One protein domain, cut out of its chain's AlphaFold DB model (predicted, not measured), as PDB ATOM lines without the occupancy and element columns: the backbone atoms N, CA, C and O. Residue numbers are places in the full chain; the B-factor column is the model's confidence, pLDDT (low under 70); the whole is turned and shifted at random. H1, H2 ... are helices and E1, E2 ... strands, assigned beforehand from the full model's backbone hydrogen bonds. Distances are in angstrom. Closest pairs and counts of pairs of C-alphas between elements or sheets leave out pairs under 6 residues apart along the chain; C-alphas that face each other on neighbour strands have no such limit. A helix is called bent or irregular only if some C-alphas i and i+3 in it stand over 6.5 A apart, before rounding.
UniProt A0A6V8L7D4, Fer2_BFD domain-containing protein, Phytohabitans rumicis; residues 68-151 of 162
ATOM      1  N   ALA A  68      34.469  23.113  21.956       70.00
ATOM      2  CA  ALA A  68      35.296  22.132  21.271       70.00
ATOM      3  C   ALA A  68      34.361  21.242  20.442       70.00
ATOM      4  O   ALA A  68      33.695  20.351  20.968       70.00
ATOM      5  N   ALA A  69      34.227  21.542  19.152       64.31
ATOM      6  CA  ALA A  69      33.376  20.765  18.270       64.31
ATOM      7  C   ALA A  69      34.129  19.494  17.870       64.31
ATOM      8  O   ALA A  69      34.971  19.518  16.971       64.31
ATOM      9  N   ALA A  70      33.826  18.381  18.537       78.31
ATOM     10  CA  ALA A  70      34.186  17.069  18.026       78.31
ATOM     11  C   ALA A  70      33.441  16.860  16.699       78.31
ATOM     12  O   ALA A  70      32.211  16.815  16.669       78.31
ATOM     13  N   LEU A  71      34.184  16.804  15.595       89.12
ATOM     14  CA  LEU A  71      33.614  16.589  14.270       89.12
ATOM     15  C   LEU A  71      33.295  15.103  14.104       89.12
ATOM     16  O   LEU A  71      34.196  14.263  14.199       89.12
ATOM     17  N   ASP A  72      32.031  14.791  13.829       93.31
ATOM     18  CA  ASP A  72      31.645  13.438  13.437       93.31
ATOM     19  C   ASP A  72      32.268  13.058  12.080       93.31
ATOM     20  O   ASP A  72      32.659  13.908  11.274       93.31
ATOM     21  N   ASP A  73      32.368  11.760  11.800       96.50
ATOM     22  CA  ASP A  73      33.049  11.261  10.600       96.50
ATOM     23  C   ASP A  73      32.375  11.695   9.294       96.50
ATOM     24  O   ASP A  73      33.045  11.844   8.264       96.50
ATOM     25  N   ALA A  74      31.058  11.909   9.343       96.69
ATOM     26  CA  ALA A  74      30.244  12.353   8.219       96.69
ATOM     27  C   ALA A  74      30.383  13.862   7.951       96.69
ATOM     28  O   ALA A  74      30.063  14.329   6.852       96.69
ATOM     29  N   THR A  75      30.894  14.627   8.916       95.81
ATOM     30  CA  THR A  75      30.999  16.077   8.841       95.81
ATOM     31  C   THR A  75      31.909  16.450   7.690       95.81
ATOM     32  O   THR A  75      33.048  15.995   7.568       95.81
ATOM     33  N   THR A  76      31.410  17.325   6.819       97.00
ATOM     34  CA  THR A  76      32.221  17.877   5.738       97.00
ATOM     35  C   THR A  76      33.268  18.820   6.322       97.00
ATOM     36  O   THR A  76      32.970  19.971   6.631       97.00
ATOM     37  N   LEU A  77      34.512  18.349   6.405       96.38
ATOM     38  CA  LEU A  77      35.655  19.154   6.820       96.38
ATOM     39  C   LEU A  77      36.024  20.181   5.740       96.38
ATOM     40  O   LEU A  77      36.171  21.367   6.023       96.38
ATOM     41  N   CYS A  78      36.155  19.752   4.480       97.12
ATOM     42  CA  CYS A  78      36.506  20.626   3.360       97.12
ATOM     43  C   CYS A  78      35.473  20.539   2.236       97.12
ATOM     44  O   CYS A  78      35.490  19.622   1.415       97.12
ATOM     45  N   ARG A  79      34.604  21.551   2.139       96.94
ATOM     46  CA  ARG A  79      33.547  21.614   1.115       96.94
ATOM     47  C   ARG A  79      34.077  21.706  -0.317       96.94
ATOM     48  O   ARG A  79      33.460  21.133  -1.213       96.94
ATOM     49  N   CYS A  80      35.180  22.430  -0.535       96.69
ATOM     50  CA  CYS A  80      35.755  22.619  -1.872       96.69
ATOM     51  C   CYS A  80      36.320  21.315  -2.448       96.69
ATOM     52  O   CYS A  80      36.108  21.030  -3.619       96.69
ATOM     53  N   GLU A  81      36.994  20.521  -1.616       97.75
ATOM     54  CA  GLU A  81      37.650  19.270  -2.026       97.75
ATOM     55  C   GLU A  81      36.813  18.026  -1.694       97.75
ATOM     56  O   GLU A  81      37.209  16.911  -2.014       97.75
ATOM     57  N   ARG A  82      35.632  18.216  -1.087       97.44
ATOM     58  CA  ARG A  82      34.697  17.154  -0.675       97.44
ATOM     59  C   ARG A  82      35.344  16.127   0.267       97.44
ATOM     60  O   ARG A  82      35.157  14.924   0.109       97.44
ATOM     61  N   VAL A  83      36.087  16.620   1.257       97.81
ATOM     62  CA  VAL A  83      36.735  15.795   2.290       97.81
ATOM     63  C   VAL A  83      35.908  15.845   3.570       97.81
ATOM     64  O   VAL A  83      35.582  16.938   4.044       97.81
ATOM     65  N   THR A  84      35.569  14.682   4.123       98.31
ATOM     66  CA  THR A  84      34.923  14.558   5.437       98.31
ATOM     67  C   THR A  84      35.961  14.435   6.554       98.31
ATOM     68  O   THR A  84      37.116  14.095   6.288       98.31
ATOM     69  N   ALA A  85      35.567  14.699   7.803       97.56
ATOM     70  CA  ALA A  85      36.455  14.554   8.955       97.56
ATOM     71  C   ALA A  85      36.929  13.101   9.126       97.56
ATOM     72  O   ALA A  85      38.120  12.878   9.326       97.56
ATOM     73  N   GLY A  86      36.045  12.114   8.926       97.75
ATOM     74  CA  GLY A  86      36.406  10.695   9.010       97.75
ATOM     75  C   GLY A  86      37.448  10.284   7.968       97.75
ATOM     76  O   GLY A  86      38.402   9.575   8.282       97.75
ATOM     77  N   ARG A  87      37.336  10.801   6.735       98.12
ATOM     78  CA  ARG A  87      38.347  10.562   5.696       98.12
ATOM     79  C   ARG A  87      39.688  11.199   6.052       98.12
ATOM     80  O   ARG A  87      40.712  10.540   5.923       98.12
ATOM     81  N   ALA A  88      39.679  12.453   6.504       97.69
ATOM     82  CA  ALA A  88      40.902  13.130   6.921       97.69
ATOM     83  C   ALA A  88      41.589  12.382   8.074       97.69
ATOM     84  O   ALA A  88      42.793  12.165   8.015       97.69
ATOM     85  N   ARG A  89      40.823  11.912   9.066       97.62
ATOM     86  CA  ARG A  89      41.325  11.083  10.167       97.62
ATOM     87  C   ARG A  89      41.949   9.779   9.670       97.62
ATOM     88  O   ARG A  89      43.064   9.448  10.058       97.62
ATOM     89  N   ALA A  90      41.258   9.059   8.787       98.06
ATOM     90  CA  ALA A  90      41.784   7.825   8.208       98.06
ATOM     91  C   ALA A  90      43.115   8.058   7.473       98.06
ATOM     92  O   ALA A  90      44.052   7.283   7.652       98.06
ATOM     93  N   ASP A  91      43.219   9.141   6.699       98.19
ATOM     94  CA  ASP A  91      44.449   9.510   5.993       98.19
ATOM     95  C   ASP A  91      45.565   9.936   6.970       98.19
ATOM     96  O   ASP A  91      46.716   9.548   6.775       98.19
ATOM     97  N   ILE A  92      45.236  10.662   8.047       98.12
ATOM     98  CA  ILE A  92      46.192  11.033   9.104       98.12
ATOM     99  C   ILE A  92      46.859   9.787   9.685       98.12
ATOM    100  O   ILE A  92      48.086   9.689   9.670       98.12
ATOM    101  N   HIS A  93      46.063   8.808  10.118       98.00
ATOM    102  CA  HIS A  93      46.580   7.571  10.712       98.00
ATOM    103  C   HIS A  93      47.302   6.695   9.692       98.00
ATOM    104  O   HIS A  93      48.362   6.145   9.980       98.00
ATOM    105  N   ARG A  94      46.757   6.581   8.476       98.12
ATOM    106  CA  ARG A  94      47.331   5.745   7.416       98.12
ATOM    107  C   ARG A  94      48.705   6.229   6.961       98.12
ATOM    108  O   ARG A  94      49.556   5.398   6.652       98.12
ATOM    109  N   TYR A  95      48.895   7.542   6.856       97.38
ATOM    110  CA  TYR A  95      50.118   8.136   6.313       97.38
ATOM    111  C   TYR A  95      51.034   8.740   7.383       97.38
ATOM    112  O   TYR A  95      52.096   9.248   7.033       97.38
ATOM    113  N   GLY A  96      50.652   8.683   8.664       96.88
ATOM    114  CA  GLY A  96      51.430   9.261   9.762       96.88
ATOM    115  C   GLY A  96      51.560  10.781   9.654       96.88
ATOM    116  O   GLY A  96      52.641  11.321   9.862       96.88
ATOM    117  N   ILE A  97      50.480  11.464   9.266       97.69
ATOM    118  CA  ILE A  97      50.472  12.920   9.074       97.69
ATOM    119  C   ILE A  97      50.530  13.609  10.434       97.69
ATOM    120  O   ILE A  97      49.658  13.388  11.268       97.69
ATOM    121  N   ASP A  98      51.501  14.493  10.633       96.31
ATOM    122  CA  ASP A  98      51.689  15.222  11.890       96.31
ATOM    123  C   ASP A  98      51.812  16.744  11.731       96.31
ATOM    124  O   ASP A  98      51.888  17.459  12.735       96.31
ATOM    125  N   ASP A  99      51.766  17.247  10.493       95.94
ATOM    126  CA  ASP A  99      51.800  18.674  10.190       95.94
ATOM    127  C   ASP A  99      50.778  19.103   9.116       95.94
ATOM    128  O   ASP A  99      50.259  18.324   8.302       95.94
ATOM    129  N   ALA A 100      50.488  20.407   9.097       95.44
ATOM    130  CA  ALA A 100      49.528  21.013   8.178       95.44
ATOM    131  C   ALA A 100      49.922  20.882   6.695       95.44
ATOM    132  O   ALA A 100      49.053  20.866   5.816       95.44
ATOM    133  N   ARG A 101      51.224  20.829   6.387       94.81
ATOM    134  CA  ARG A 101      51.729  20.729   5.014       94.81
ATOM    135  C   ARG A 101      51.454  19.334   4.459       94.81
ATOM    136  O   ARG A 101      50.904  19.232   3.363       94.81
ATOM    137  N   ALA A 102      51.791  18.286   5.200       96.44
ATOM    138  CA  ALA A 102      51.496  16.903   4.861       96.44
ATOM    139  C   ALA A 102      49.983  16.679   4.763       96.44
ATOM    140  O   ALA A 102      49.527  16.108   3.770       96.44
ATOM    141  N   LEU A 103      49.192  17.235   5.692       96.62
ATOM    142  CA  LEU A 103      47.731  17.156   5.624       96.62
ATOM    143  C   LEU A 103      47.201  17.714   4.298       96.62
ATOM    144  O   LEU A 103      46.441  17.040   3.605       96.62
ATOM    145  N   LYS A 104      47.643  18.909   3.894       94.94
ATOM    146  CA  LYS A 104      47.274  19.508   2.601       94.94
ATOM    147  C   LYS A 104      47.664  18.624   1.420       94.94
ATOM    148  O   LYS A 104      46.827  18.368   0.558       94.94
ATOM    149  N   LEU A 105      48.921  18.186   1.366       95.50
ATOM    150  CA  LEU A 105      49.465  17.459   0.217       95.50
ATOM    151  C   LEU A 105      48.806  16.090   0.027       95.50
ATOM    152  O   LEU A 105      48.548  15.700  -1.110       95.50
ATOM    153  N   LEU A 106      48.508  15.390   1.121       97.12
ATOM    154  CA  LEU A 106      48.000  14.019   1.082       97.12
ATOM    155  C   LEU A 106      46.470  13.946   1.035       97.12
ATOM    156  O   LEU A 106      45.928  13.017   0.445       97.12
ATOM    157  N   THR A 107      45.764  14.940   1.587       96.31
ATOM    158  CA  THR A 107      44.287  14.920   1.668       96.31
ATOM    159  C   THR A 107      43.600  15.980   0.816       96.31
ATOM    160  O   THR A 107      42.372  16.001   0.744       96.31
ATOM    161  N   ARG A 108      44.359  16.895   0.195       96.00
ATOM    162  CA  ARG A 108      43.873  18.101  -0.501       96.00
ATOM    163  C   ARG A 108      43.194  19.140   0.396       96.00
ATOM    164  O   ARG A 108      42.858  20.219  -0.097       96.00
ATOM    165  N   VAL A 109      42.982  18.882   1.689       96.44
ATOM    166  CA  VAL A 109      42.289  19.815   2.594       96.44
ATOM    167  C   VAL A 109      42.918  21.207   2.506       96.44
ATOM    168  O   VAL A 109      44.128  21.376   2.578       96.44
ATOM    169  N   GLY A 110      42.078  22.223   2.300       94.00
ATOM    170  CA  GLY A 110      42.504  23.618   2.156       94.00
ATOM    171  C   GLY A 110      43.088  24.014   0.795       94.00
ATOM    172  O   GLY A 110      43.384  25.192   0.621       94.00
ATOM    173  N   MET A 111      43.188  23.108  -0.183       94.12
ATOM    174  CA  MET A 111      43.693  23.417  -1.535       94.12
ATOM    175  C   MET A 111      42.618  23.907  -2.520       94.12
ATOM    176  O   MET A 111      42.936  24.266  -3.654       94.12
ATOM    177  N   GLY A 112      41.350  23.937  -2.107       92.56
ATOM    178  CA  GLY A 112      40.246  24.391  -2.952       92.56
ATOM    179  C   GLY A 112      40.171  25.913  -3.128       92.56
ATOM    180  O   GLY A 112      41.003  26.660  -2.618       92.56
ATOM    181  N   ARG A 113      39.128  26.418  -3.804       90.38
ATOM    182  CA  ARG A 113      38.980  27.860  -4.127       90.38
ATOM    183  C   ARG A 113      39.046  28.790  -2.908       90.38
ATOM    184  O   ARG A 113      39.498  29.922  -3.034       90.38
ATOM    185  N   CYS A 114      38.612  28.326  -1.734       92.38
ATOM    186  CA  CYS A 114      38.679  29.107  -0.497       92.38
ATOM    187  C   CYS A 114      40.079  29.155   0.139       92.38
ATOM    188  O   CYS A 114      40.264  29.909   1.093       92.38
ATOM    189  N   GLN A 115      41.035  28.357  -0.351       92.50
ATOM    190  CA  GLN A 115      42.425  28.295   0.119       92.50
ATOM    191  C   GLN A 115      42.528  28.120   1.645       92.50
ATOM    192  O   GLN A 115      43.236  28.851   2.341       92.50
ATOM    193  N   GLY A 116      41.717  27.212   2.197       92.88
ATOM    194  CA  GLY A 116      41.711  26.904   3.628       92.88
ATOM    195  C   GLY A 116      41.044  27.952   4.518       92.88
ATOM    196  O   GLY A 116      41.061  27.791   5.730       92.88
ATOM    197  N   ARG A 117      40.417  29.002   3.967       92.25
ATOM    198  CA  ARG A 117      39.751  30.046   4.773       92.25
ATOM    199  C   ARG A 117      38.616  29.507   5.640       92.25
ATOM    200  O   ARG A 117      38.422  29.997   6.741       92.25
ATOM    201  N   MET A 118      37.898  28.509   5.133       93.00
ATOM    202  CA  MET A 118      36.752  27.925   5.836       93.00
ATOM    203  C   MET A 118      37.147  26.724   6.694       93.00
ATOM    204  O   MET A 118      36.667  26.586   7.808       93.00
ATOM    205  N   CYS A 119      38.013  25.849   6.176       94.75
ATOM    206  CA  CYS A 119      38.331  24.572   6.817       94.75
ATOM    207  C   CYS A 119      39.658  24.568   7.580       94.75
ATOM    208  O   CYS A 119      39.926  23.610   8.287       94.75
ATOM    209  N   GLY A 120      40.509  25.586   7.415       94.75
ATOM    210  CA  GLY A 120      41.889  25.562   7.903       94.75
ATOM    211  C   GLY A 120      41.981  25.414   9.414       94.75
ATOM    212  O   GLY A 120      42.702  24.545   9.881       94.75
ATOM    213  N   ARG A 121      41.200  26.198  10.172       92.88
ATOM    214  CA  ARG A 121      41.189  26.088  11.636       92.88
ATOM    215  C   ARG A 121      40.713  24.708  12.096       92.88
ATOM    216  O   ARG A 121      41.451  24.029  12.789       92.88
ATOM    217  N   ALA A 122      39.559  24.262  11.601       93.62
ATOM    218  CA  ALA A 122      39.010  22.946  11.928       93.62
ATOM    219  C   ALA A 122      39.945  21.784  11.533       93.62
ATOM    220  O   ALA A 122      39.985  20.766  12.212       93.62
ATOM    221  N   ALA A 123      40.705  21.926  10.443       95.56
ATOM    222  CA  ALA A 123      41.676  20.926  10.010       95.56
ATOM    223  C   ALA A 123      42.897  20.854  10.938       95.56
ATOM    224  O   ALA A 123      43.378  19.756  11.197       95.56
ATOM    225  N   LEU A 124      43.380  21.998  11.439       95.38
ATOM    226  CA  LEU A 124      44.443  22.035  12.449       95.38
ATOM    227  C   LEU A 124      43.953  21.466  13.779       95.38
ATOM    228  O   LEU A 124      44.650  20.644  14.357       95.38
ATOM    229  N   ASP A 125      42.747  21.838  14.214       93.88
ATOM    230  CA  ASP A 125      42.162  21.327  15.457       93.88
ATOM    231  C   ASP A 125      41.964  19.796  15.383       93.88
ATOM    232  O   ASP A 125      42.284  19.084  16.332       93.88
ATOM    233  N   LEU A 126      41.503  19.263  14.238       95.00
ATOM    234  CA  LEU A 126      41.413  17.814  14.006       95.00
ATOM    235  C   LEU A 126      42.798  17.158  14.046       95.00
ATOM    236  O   LEU A 126      42.970  16.141  14.704       95.00
ATOM    237  N   LEU A 127      43.789  17.731  13.363       95.94
ATOM    238  CA  LEU A 127      45.143  17.180  13.336       95.94
ATOM    239  C   LEU A 127      45.785  17.168  14.731       95.94
ATOM    240  O   LEU A 127      46.404  16.175  15.107       95.94
ATOM    241  N   GLU A 128      45.608  18.232  15.513       95.38
ATOM    242  CA  GLU A 128      46.056  18.299  16.906       95.38
ATOM    243  C   GLU A 128      45.373  17.231  17.763       95.38
ATOM    244  O   GLU A 128      46.051  16.524  18.506       95.38
ATOM    245  N   ALA A 129      44.059  17.044  17.606       94.00
ATOM    246  CA  ALA A 129      43.309  16.019  18.325       94.00
ATOM    247  C   ALA A 129      43.774  14.589  17.991       94.00
ATOM    248  O   ALA A 129      43.891  13.761  18.891       94.00
ATOM    249  N   GLU A 130      44.073  14.293  16.722       95.38
ATOM    250  CA  GLU A 130      44.504  12.952  16.299       95.38
ATOM    251  C   GLU A 130      45.971  12.645  16.634       95.38
ATOM    252  O   GLU A 130      46.339  11.481  16.790       95.38
ATOM    253  N   THR A 131      46.821  13.669  16.733       95.38
ATOM    254  CA  THR A 131      48.276  13.496  16.911       95.38
ATOM    255  C   THR A 131      48.764  13.826  18.318       95.38
ATOM    256  O   THR A 131      49.881  13.456  18.683       95.38
ATOM    257  N   GLY A 132      47.962  14.551  19.104       94.50
ATOM    258  CA  GLY A 132      48.355  15.110  20.397       94.50
ATOM    259  C   GLY A 132      49.433  16.195  20.300       94.50
ATOM    260  O   GLY A 132      50.062  16.522  21.308       94.50
ATOM    261  N   ARG A 133      49.700  16.728  19.100       93.69
ATOM    262  CA  ARG A 133      50.751  17.722  18.851       93.69
ATOM    263  C   ARG A 133      50.144  19.061  18.476       93.69
ATOM    264  O   ARG A 133      49.402  19.147  17.498       93.69
ATOM    265  N   ALA A 134      50.541  20.098  19.209       94.19
ATOM    266  CA  ALA A 134      50.172  21.475  18.910       94.19
ATOM    267  C   ALA A 134      50.561  21.838  17.471       94.19
ATOM    268  O   ALA A 134      51.696  21.609  17.045       94.19
ATOM    269  N   GLN A 135      49.613  22.408  16.736       94.31
ATOM    270  CA  GLN A 135      49.806  22.760  15.334       94.31
ATOM    271  C   GLN A 135      50.126  24.246  15.165       94.31
ATOM    272  O   GLN A 135      49.631  25.091  15.908       94.31
ATOM    273  N   ASP A 136      50.917  24.585  14.141       93.38
ATOM    274  CA  ASP A 136      51.151  25.982  13.769       93.38
ATOM    275  C   ASP A 136      49.841  26.627  13.264       93.38
ATOM    276  O   ASP A 136      49.329  26.223  12.208       93.38
ATOM    277  N   PRO A 137      49.308  27.671  13.936       86.62
ATOM    278  CA  PRO A 137      48.110  28.378  13.484       86.62
ATOM    279  C   PRO A 137      48.265  28.994  12.084       86.62
ATOM    280  O   PRO A 137      47.272  29.201  11.378       86.62
ATOM    281  N   ALA A 138      49.500  29.274  11.653       89.81
ATOM    282  CA  ALA A 138      49.800  29.789  10.323       89.81
ATOM    283  C   ALA A 138      49.823  28.701   9.233       89.81
ATOM    284  O   ALA A 138      49.876  29.034   8.042       89.81
ATOM    285  N   GLY A 139      49.667  27.420   9.591       90.56
ATOM    286  CA  GLY A 139      49.716  26.281   8.670       90.56
ATOM    287  C   GLY A 139      48.762  26.394   7.474       90.56
ATOM    288  O   GLY A 139      49.072  25.898   6.390       90.56
ATOM    289  N   PHE A 140      47.641  27.119   7.612       89.88
ATOM    290  CA  PHE A 140      46.682  27.443   6.536       89.88
ATOM    291  C   PHE A 140      46.578  28.942   6.190       89.88
ATOM    292  O   PHE A 140      45.750  29.320   5.355       89.88
ATOM    293  N   ALA A 141      47.398  29.795   6.806       84.50
ATOM    294  CA  ALA A 141      47.312  31.247   6.659       84.50
ATOM    295  C   ALA A 141      48.016  31.771   5.397       84.50
ATOM    296  O   ALA A 141      47.539  32.733   4.792       84.50
ATOM    297  N   ASN A 142      49.106  31.126   4.966       82.00
ATOM    298  CA  ASN A 142      49.876  31.577   3.806       82.00
ATOM    299  C   ASN A 142      49.107  31.400   2.491       82.00
ATOM    300  O   ASN A 142      48.749  30.287   2.100       82.00
ATOM    301  N   ARG A 143      48.888  32.524   1.798       82.00
ATOM    302  CA  ARG A 143      48.248  32.609   0.481       82.00
ATOM    303  C   ARG A 143      48.980  33.655  -0.347       82.00
ATOM    304  O   ARG A 143      48.971  34.826   0.016       82.00
ATOM    305  N   THR A 144      49.580  33.244  -1.460       82.38
ATOM    306  CA  THR A 144      50.300  34.161  -2.359       82.38
ATOM    307  C   THR A 144      49.370  35.213  -2.959       82.38
ATOM    308  O   THR A 144      49.743  36.372  -3.087       82.38
ATOM    309  N   ILE A 145      48.137  34.818  -3.290       84.31
ATOM    310  CA  ILE A 145      47.097  35.717  -3.791       84.31
ATOM    311  C   ILE A 145      45.905  35.633  -2.837       84.31
ATOM    312  O   ILE A 145      45.427  34.540  -2.521       84.31
ATOM    313  N   ALA A 146      45.417  36.785  -2.368       84.50
ATOM    314  CA  ALA A 146      44.353  36.851  -1.361       84.50
ATOM    315  C   ALA A 146      43.037  36.194  -1.828       84.50
ATOM    316  O   ALA A 146      42.327  35.577  -1.023       84.50
ATOM    317  N   MET A 147      42.731  36.313  -3.123       86.25
ATOM    318  CA  MET A 147      41.563  35.742  -3.792       86.25
ATOM    319  C   MET A 147      41.947  35.271  -5.202       86.25
ATOM    320  O   MET A 147      42.799  35.902  -5.821       86.25
ATOM    321  N   PRO A 148      41.333  34.200  -5.737       85.88
ATOM    322  CA  PRO A 148      41.583  33.780  -7.113       85.88
ATOM    323  C   PRO A 148      41.295  34.912  -8.107       85.88
ATOM    324  O   PRO A 148      40.206  35.485  -8.086       85.88
ATOM    325  N   VAL A 149      42.253  35.187  -8.988       88.44
ATOM    326  CA  VAL A 149      42.130  36.145 -10.094       88.44
ATOM    327  C   VAL A 149      42.278  35.403 -11.428       88.44
ATOM    328  O   VAL A 149      43.028  34.424 -11.484       88.44
ATOM    329  N   PRO A 150      41.564  35.803 -12.496       91.06
ATOM    330  CA  PRO A 150      41.763  35.216 -13.817       91.06
ATOM    331  C   PRO A 150      43.204  35.409 -14.296       91.06
ATOM    332  O   PRO A 150      43.765  36.492 -14.133       91.06
ATOM    333  N   LEU A 151      43.782  34.389 -14.941       90.81
ATOM    334  CA  LEU A 151      45.158  34.470 -15.445       90.81
ATOM    335  C   LEU A 151      45.339  35.623 -16.438       90.81
ATOM    336  O   LEU A 151      46.365  36.285 -16.401       90.81
TER     337      LEU A 151
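Overview. This is residues 68 to 151 of the 162 residues of the protein "Fer2_BFD domain-containing protein" of Phytohabitans rumicis (UniProt A0A6V8L7D4). Three short helices, H1, H2 and H3, make a small core in which their centres form a triangle and no two of them lie side by side; the short H4 packs on H2 and H3. A small turn of chain, residues 76 to 84, with E1 as its first arm, lies near the first residue of H1, and the tail after H4, residues 141 to 151, runs away from the helices toward one end of the long axis. The printed part has 84 residues, with the named elements in the order E1, H1, H2, H3, H4. The class is mostly helix, though under half of the residues are in named elements. The whole is compact, with a radius of gyration of the C-alphas of 12.3 A, and elongated, spanning 39 by 25 by 25 A.

Arrangement. E1, residues 76 to 78, pairs with no named strand, but it is paired antiparallel with residues 83 to 84. A short link leads to H1, residues 85 to 95; the closest C-alphas of E1 and H1, those of Leu 77 and Ala 85, are 5.1 A apart. A tight link leads on to H2, residues 100 to 107. H1 and H2 touch, about perpendicular at 81 degrees, their closest C-alphas being those of Ala 88 and Thr 107, 6.5 A apart. H3, residues 120 to 131, touches H1 with residues 126 to 130 alone; they run the same way at a steep tilt of 51 degrees, and the closest C-alphas, of Arg 89 and Glu 130, are 7.2 A apart. H2 and H3 are close but not clearly touching, with the C-alphas of Ala 100 and Leu 124 closest at 6.7 A. H4, residues 137 to 140, touches H3 at residues 120 to 124 alone, the closest C-alphas being those of Gly 120 and Phe 140, 5.3 A apart. H2 and H4 only just touch, with 3 pairs of C-alphas within 8 A. H1 and H4 are apart. In H1, H2 and H3 every O i to N i+4 pair is within hydrogen-bond range; H4 is too short for such a pair, and its 1 pair of O i to N i+3 is not within range.

Along the chain. E1 begins at C-alpha 76, (32.221, 17.877, 5.738). H1 is 15.3 A long from first to last C-alpha, H2 10.3 A, and H3, the longest helix, 16.4 A. H4 is irregular, with C-alphas 137 and 140 standing 7.2 A apart, and it ends at Phe 140, whose C-alpha 140 is at (46.682, 27.443, 6.536).

Size, cuts and confidence. The C-alphas of Gly 132 and Leu 151 are the two farthest apart, 40.9 A. The printed part has no cut. The link from H2 to H3, residues 108 to 119, is long. The mean pLDDT of the printed part is 93.1, and residue 69 is under 70.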